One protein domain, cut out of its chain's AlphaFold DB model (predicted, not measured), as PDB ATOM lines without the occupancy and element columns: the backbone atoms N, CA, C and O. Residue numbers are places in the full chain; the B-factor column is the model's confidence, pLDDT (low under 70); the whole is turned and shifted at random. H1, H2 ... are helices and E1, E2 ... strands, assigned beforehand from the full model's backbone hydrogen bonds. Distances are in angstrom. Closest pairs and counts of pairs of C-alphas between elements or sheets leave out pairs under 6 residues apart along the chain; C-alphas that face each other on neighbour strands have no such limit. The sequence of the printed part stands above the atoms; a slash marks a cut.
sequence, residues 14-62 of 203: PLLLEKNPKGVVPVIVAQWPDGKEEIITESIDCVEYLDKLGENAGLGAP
ATOM      1  N   PRO A  14      -6.331  22.566 108.723       91.69
ATOM      2  CA  PRO A  14      -6.108  23.091 110.070       91.69
ATOM      3  C   PRO A  14      -6.979  24.308 110.389       91.69
ATOM      4  O   PRO A  14      -7.503  24.411 111.494       91.69
ATOM      5  N   LEU A  15      -7.207  25.176 109.397       90.56
ATOM      6  CA  LEU A  15      -8.080  26.340 109.537       90.56
ATOM      7  C   LEU A  15      -9.536  25.942 109.830       90.56
ATOM      8  O   LEU A  15     -10.207  26.608 110.609       90.56
ATOM      9  N   LEU A  16     -10.030  24.840 109.256       92.56
ATOM     10  CA  LEU A  16     -11.376  24.351 109.557       92.56
ATOM     11  C   LEU A  16     -11.481  23.918 111.020       92.56
ATOM     12  O   LEU A  16     -12.457  24.259 111.672       92.56
ATOM     13  N   LEU A  17     -10.487  23.198 111.540       92.06
ATOM     14  CA  LEU A  17     -10.472  22.763 112.939       92.06
ATOM     15  C   LEU A  17     -10.286  23.929 113.915       92.06
ATOM     16  O   LEU A  17     -10.869  23.913 114.995       92.06
ATOM     17  N   GLU A  18      -9.507  24.940 113.526       94.75
ATOM     18  CA  GLU A  18      -9.353  26.179 114.290       94.75
ATOM     19  C   GLU A  18     -10.691  26.920 114.409       94.75
ATOM     20  O   GLU A  18     -11.096  27.295 115.508       94.75
ATOM     21  N   LYS A  19     -11.391  27.117 113.285       94.94
ATOM     22  CA  LYS A  19     -12.626  27.915 113.239       94.94
ATOM     23  C   LYS A  19     -13.870  27.123 113.650       94.94
ATOM     24  O   LYS A  19     -14.814  27.696 114.179       94.94
ATOM     25  N   ASN A  20     -13.878  25.809 113.447       95.19
ATOM     26  CA  ASN A  20     -14.927  24.899 113.894       95.19
ATOM     27  C   ASN A  20     -14.311  23.583 114.410       95.19
ATOM     28  O   ASN A  20     -14.096  22.653 113.627       95.19
ATOM     29  N   PRO A  21     -14.110  23.440 115.733       92.06
ATOM     30  CA  PRO A  21     -13.523  22.236 116.327       92.06
ATOM     31  C   PRO A  21     -14.292  20.936 116.048       92.06
ATOM     32  O   PRO A  21     -13.730  19.851 116.191       92.06
ATOM     33  N   LYS A  22     -15.565  21.014 115.625       89.69
ATOM     34  CA  LYS A  22     -16.334  19.840 115.174       89.69
ATOM     35  C   LYS A  22     -15.830  19.280 113.835       89.69
ATOM     36  O   LYS A  22     -16.181  18.156 113.488       89.69
ATOM     37  N   GLY A  23     -15.051  20.050 113.071       90.19
ATOM     38  CA  GLY A  23     -14.496  19.647 111.778       90.19
ATOM     39  C   GLY A  23     -15.540  19.497 110.669       90.19
ATOM     40  O   GLY A  23     -15.311  18.752 109.718       90.19
ATOM     41  N   VAL A  24     -16.693  20.165 110.793       89.25
ATOM     42  CA  VAL A  24     -17.798  20.086 109.825       89.25
ATOM     43  C   VAL A  24     -17.970  21.392 109.058       89.25
ATOM     44  O   VAL A  24     -17.718  22.478 109.580       89.25
ATOM     45  N   VAL A  25     -18.419  21.269 107.813       92.69
ATOM     46  CA  VAL A  25     -18.786  22.380 106.926       92.69
ATOM     47  C   VAL A  25     -20.315  22.457 106.791       92.69
ATOM     48  O   VAL A  25     -20.972  21.426 106.965       92.69
ATOM     49  N   PRO A  26     -20.894  23.623 106.445       95.06
ATOM     50  CA  PRO A  26     -20.232  24.896 106.129       95.06
ATOM     51  C   PRO A  26     -19.730  25.669 107.360       95.06
ATOM     52  O   PRO A  26     -20.234  25.497 108.468       95.06
ATOM     53  N   VAL A  27     -18.731  26.529 107.127       96.56
ATOM     54  CA  VAL A  27     -18.234  27.546 108.067       96.56
ATOM     55  C   VAL A  27     -18.004  28.834 107.281       96.56
ATOM     56  O   VAL A  27     -17.289  28.814 106.276       96.56
ATOM     57  N   ILE A  28     -18.594  29.942 107.724       97.31
ATOM     58  CA  ILE A  28     -18.301  31.283 107.207       97.31
ATOM     59  C   ILE A  28     -17.303  31.942 108.153       97.31
ATOM     60  O   ILE A  28     -17.529  31.998 109.358       97.31
ATOM     61  N   VAL A  29     -16.218  32.468 107.586       96.00
ATOM     62  CA  VAL A  29     -15.260  33.334 108.280       96.00
ATOM     63  C   VAL A  29     -15.345  34.704 107.617       96.00
ATOM     64  O   VAL A  29     -14.839  34.893 106.511       96.00
ATOM     65  N   ALA A  30     -16.040  35.642 108.255       94.19
ATOM     66  CA  ALA A  30     -16.197  37.005 107.765       94.19
ATOM     67  C   ALA A  30     -15.146  37.912 108.409       94.19
ATOM     68  O   ALA A  30     -15.093  38.040 109.631       94.19
ATOM     69  N   GLN A  31     -14.313  38.535 107.578       94.19
ATOM     70  CA  GLN A  31     -13.297  39.496 108.005       94.19
ATOM     71  C   GLN A  31     -13.703  40.898 107.559       94.19
ATOM     72  O   GLN A  31     -13.885  41.155 106.368       94.19
ATOM     73  N   TRP A  32     -13.853  41.798 108.525       93.88
ATOM     74  CA  TRP A  32     -14.347  43.153 108.311       93.88
ATOM     75  C   TRP A  32     -13.199  44.176 108.225       93.88
ATOM     76  O   TRP A  32     -12.126  43.946 108.788       93.88
ATOM     77  N   PRO A  33     -13.395  45.332 107.553       94.50
ATOM     78  CA  PRO A  33     -12.348  46.351 107.400       94.50
ATOM     79  C   PRO A  33     -11.816  46.945 108.711       94.50
ATOM     80  O   PRO A  33     -10.694  47.441 108.747       94.50
ATOM     81  N   ASP A  34     -12.611  46.906 109.782       95.00
ATOM     82  CA  ASP A  34     -12.222  47.337 111.130       95.00
ATOM     83  C   ASP A  34     -11.396  46.278 111.889       95.00
ATOM     84  O   ASP A  34     -11.024  46.485 113.044       95.00
ATOM     85  N   GLY A  35     -11.089  45.151 111.239       94.06
ATOM     86  CA  GLY A  35     -10.350  44.032 111.809       94.06
ATOM     87  C   GLY A  35     -11.214  43.055 112.606       94.06
ATOM     88  O   GLY A  35     -10.672  42.096 113.156       94.06
ATOM     89  N   LYS A  36     -12.538  43.255 112.678       95.06
ATOM     90  CA  LYS A  36     -13.443  42.299 113.322       95.06
ATOM     91  C   LYS A  36     -13.502  40.999 112.515       95.06
ATOM     92  O   LYS A  36     -13.677  41.022 111.298       95.06
ATOM     93  N   GLU A  37     -13.414  39.866 113.205       95.62
ATOM     94  CA  GLU A  37     -13.675  38.538 112.643       95.62
ATOM     95  C   GLU A  37     -14.981  37.983 113.224       95.62
ATOM     96  O   GLU A  37     -15.210  38.038 114.434       95.62
ATOM     97  N   GLU A  38     -15.843  37.451 112.361       96.31
ATOM     98  CA  GLU A  38     -17.043  36.714 112.752       96.31
ATOM     99  C   GLU A  38     -16.989  35.303 112.164       96.31
ATOM    100  O   GLU A  38     -16.686  35.117 110.985       96.31
ATOM    101  N   ILE A  39     -17.282  34.308 113.000       97.25
ATOM    102  CA  ILE A  39     -17.279  32.895 112.620       97.25
ATOM    103  C   ILE A  39     -18.698  32.369 112.783       97.25
ATOM    104  O   ILE A  39     -19.237  32.381 113.890       97.25
ATOM    105  N   ILE A  40     -19.285  31.897 111.687       97.88
ATOM    106  CA  ILE A  40     -20.630  31.322 111.666       97.88
ATOM    107  C   ILE A  40     -20.517  29.863 111.243       97.88
ATOM    108  O   ILE A  40     -19.910  29.539 110.221       97.88
ATOM    109  N   THR A  41     -21.091  28.981 112.048       96.44
ATOM    110  CA  THR A  41     -21.150  27.535 111.815       96.44
ATOM    111  C   THR A  41     -22.602  27.098 111.701       96.44
ATOM    112  O   THR A  41     -23.480  27.860 112.079       96.44
ATOM    113  N   GLU A  42     -22.840  25.856 111.273       94.75
ATOM    114  CA  GLU A  42     -24.175  25.301 110.991       94.75
ATOM    115  C   GLU A  42     -24.814  25.935 109.739       94.75
ATOM    116  O   GLU A  42     -24.770  27.144 109.513       94.75
ATOM    117  N   SER A  43     -25.383  25.107 108.862       95.44
ATOM    118  CA  SER A  43     -25.813  25.549 107.527       95.44
ATOM    119  C   SER A  43     -26.957  26.559 107.557       95.44
ATOM    120  O   SER A  43     -26.916  27.528 106.804       95.44
ATOM    121  N   ILE A  44     -27.951  26.357 108.424       96.19
ATOM    122  CA  ILE A  44     -29.089  27.274 108.565       96.19
ATOM    123  C   ILE A  44     -28.610  28.643 109.059       96.19
ATOM    124  O   ILE A  44     -28.938  29.658 108.449       96.19
ATOM    125  N   ASP A  45     -27.765  28.674 110.090       96.81
ATOM    126  CA  ASP A  45     -27.240  29.928 110.637       96.81
ATOM    127  C   ASP A  45     -26.365  30.662 109.610       96.81
ATOM    128  O   ASP A  45     -26.441  31.885 109.493       96.81
ATOM    129  N   CYS A  46     -25.595  29.925 108.798       97.69
ATOM    130  CA  CYS A  46     -24.847  30.494 107.676       97.69
ATOM    131  C   CYS A  46     -25.763  31.172 106.642       97.69
ATOM    132  O   CYS A  46     -25.451  32.268 106.180       97.69
ATOM    133  N   VAL A  47     -26.884  30.540 106.274       96.69
ATOM    134  CA  VAL A  47     -27.844  31.114 105.315       96.69
ATOM    135  C   VAL A  47     -28.484  32.378 105.883       96.69
ATOM    136  O   VAL A  47     -28.519  33.398 105.202       96.69
ATOM    137  N   GLU A  48     -28.933  32.347 107.137       95.88
ATOM    138  CA  GLU A  48     -29.548  33.514 107.776       95.88
ATOM    139  C   GLU A  48     -28.567  34.673 107.968       95.88
ATOM    140  O   GLU A  48     -28.930  35.839 107.800       95.88
ATOM    141  N   TYR A  49     -27.306  34.365 108.277       96.00
ATOM    142  CA  TYR A  49     -26.248  35.363 108.338       96.00
ATOM    143  C   TYR A  49     -26.057  36.055 106.983       96.00
ATOM    144  O   TYR A  49     -26.033  37.284 106.920       96.00
ATOM    145  N   LEU A  50     -25.982  35.286 105.891       94.69
ATOM    146  CA  LEU A  50     -25.850  35.836 104.538       94.69
ATOM    147  C   LEU A  50     -27.086  36.631 104.096       94.69
ATOM    148  O   LEU A  50     -26.920  37.673 103.466       94.69
ATOM    149  N   ASP A  51     -28.298  36.192 104.449       94.81
ATOM    150  CA  ASP A  51     -29.543  36.926 104.166       94.81
ATOM    151  C   ASP A  51     -29.518  38.315 104.825       94.81
ATOM    152  O   ASP A  51     -29.714  39.342 104.168       94.81
ATOM    153  N   LYS A  52     -29.133  38.364 106.107       93.00
ATOM    154  CA  LYS A  52     -28.964  39.617 106.854       93.00
ATOM    155  C   LYS A  52     -27.871  40.511 106.264       93.00
ATOM    156  O   LYS A  52     -28.026  41.732 106.215       93.00
ATOM    157  N   LEU A  53     -26.753  39.935 105.820       92.62
ATOM    158  CA  LEU A  53     -25.693  40.706 105.168       92.62
ATOM    159  C   LEU A  53     -26.143  41.285 103.825       92.62
ATOM    160  O   LEU A  53     -25.870  42.453 103.550       92.62
ATOM    161  N   GLY A  54     -26.846  40.499 103.009       91.44
ATOM    162  CA  GLY A  54     -27.387  40.950 101.730       91.44
ATOM    163  C   GLY A  54     -28.396  42.085 101.893       91.44
ATOM    164  O   GLY A  54     -28.378  43.043 101.115       91.44
ATOM    165  N   GLU A  55     -29.222  42.027 102.940       89.81
ATOM    166  CA  GLU A  55     -30.094  43.132 103.338       89.81
ATOM    167  C   GLU A  55     -29.295  44.391 103.687       89.81
ATOM    168  O   GLU A  55     -29.545  45.446 103.104       89.81
ATOM    169  N   ASN A  56     -28.332  44.285 104.606       89.44
ATOM    170  CA  ASN A  56     -27.531  45.430 105.050       89.44
ATOM    171  C   ASN A  56     -26.747  46.073 103.896       89.44
ATOM    172  O   ASN A  56     -26.511  47.279 103.901       89.44
ATOM    173  N   ALA A  57     -26.362  45.271 102.901       90.12
ATOM    174  CA  ALA A  57     -25.705  45.724 101.680       90.12
ATOM    175  C   ALA A  57     -26.677  46.294 100.626       90.12
ATOM    176  O   ALA A  57     -26.229  46.790  99.594       90.12
ATOM    177  N   GLY A  58     -27.992  46.230 100.853       90.94
ATOM    178  CA  GLY A  58     -29.003  46.772  99.946       90.94
ATOM    179  C   GLY A  58     -29.166  45.984  98.645       90.94
ATOM    180  O   GLY A  58     -29.562  46.564  97.638       90.94
ATOM    181  N   LEU A  59     -28.888  44.671  98.641       87.69
ATOM    182  CA  LEU A  59     -28.949  43.834  97.430       87.69
ATOM    183  C   LEU A  59     -30.370  43.650  96.858       87.69
ATOM    184  O   LEU A  59     -30.528  43.066  95.789       87.69
ATOM    185  N   GLY A  60     -31.406  44.140  97.548       83.00
ATOM    186  CA  GLY A  60     -32.777  44.231  97.029       83.00
ATOM    187  C   GLY A  60     -33.516  42.900  96.863       83.00
ATOM    188  O   GLY A  60     -34.648  42.901  96.384       83.00
ATOM    189  N   ALA A  61     -32.915  41.775  97.259       87.88
ATOM    190  CA  ALA A  61     -33.578  40.478  97.254       87.88
ATOM    191  C   ALA A  61     -34.665  40.404  98.350       87.88
ATOM    192  O   ALA A  61     -34.470  40.954  99.445       87.88
ATOM    193  N   PRO A  62     -35.795  39.718  98.089       91.94
ATOM    194  CA  PRO A  62     -36.739  39.345  99.136       91.94
ATOM    195  C   PRO A  62     -36.029  38.544 100.237       91.94
ATOM    196  O   PRO A  62     -35.150  37.741  99.919       91.94
TER     197      PRO A  62
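Overview. This is residues 14 to 62 of the 203 residues of the protein "Glutathione S-transferase U1" of Perkinsus chesapeaki (UniProt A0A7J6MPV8). A two-stranded hairpin, E1 and E2, stands in the middle of a flat, loose model, with the short helix H1 on one of its faces and the longer helix H2 on the other. H2 folds back from the end of E2 and makes a V with the hairpin: its residues 43 to 50 come near the strands, and its last residues draw away from them. The printed part has 49 residues with two named helices and two named strands, in the order H1, E1, E2, H2; the sheet order is E1 - E2, antiparallel, and the class is mixed, helices and strands. The whole is loose, with a radius of gyration of the C-alphas of 12.3 A, and the C-alphas span 36 by 26 by 10 A.

Along the chain. Find C-alpha 14 at (-6.108, 23.091, 110.070); here H1 begins, and it takes residues 14 to 19. Go on to Val 27, with its C-alpha at (-18.234, 27.546, 108.067), where E1 starts; it runs over residues 27 to 31, 12.9 A from first to last C-alpha. E2 follows at residues 37 to 41, with a length of 13.3 A. H2 holds residues 43 to 56, 20.1 A long, and its last C-alpha is at (-27.531, 45.430, 105.050).

Arrangement. Look first at the hairpin of E1 and E2, antiparallel neighbours with 167 degrees between their directions. C-alphas 29 and 39 face each other at 4.8 A. Its backbone pairs within hydrogen-bond range include N 28 and O 40, 2.9 A, and N 38 and O 30, 2.9 A. From H1, the closest C-alphas to E2 are those of Lys 19 and Ile 39, 6.8 A apart; to E1 they are those of Lys 19 and Val 27, 7.6 A. For H2, look at Cys 46: its C-alpha is 5.9 A from that of Ile 40 in E2 and 6.6 A from that of Ile 28 in E1, the closest C-alphas of each pair. H1 and H2 are apart. In H1 and H2 every O i to N i+4 pair is within hydrogen-bond range.

Size, cuts and confidence. The two C-alphas farthest apart are those of Pro 14 and Gly 60, at 36.4 A. The printed residues run from 14 to 62, and the printed part has no cut. The links from E1 to E2 and from E2 to H2 are tight, and the link from H1 to E1, with 7 residues, is short; no link is long. In the B-factor column you will find a mean pLDDT of the printed part of 93.5, and no printed residue is under 70.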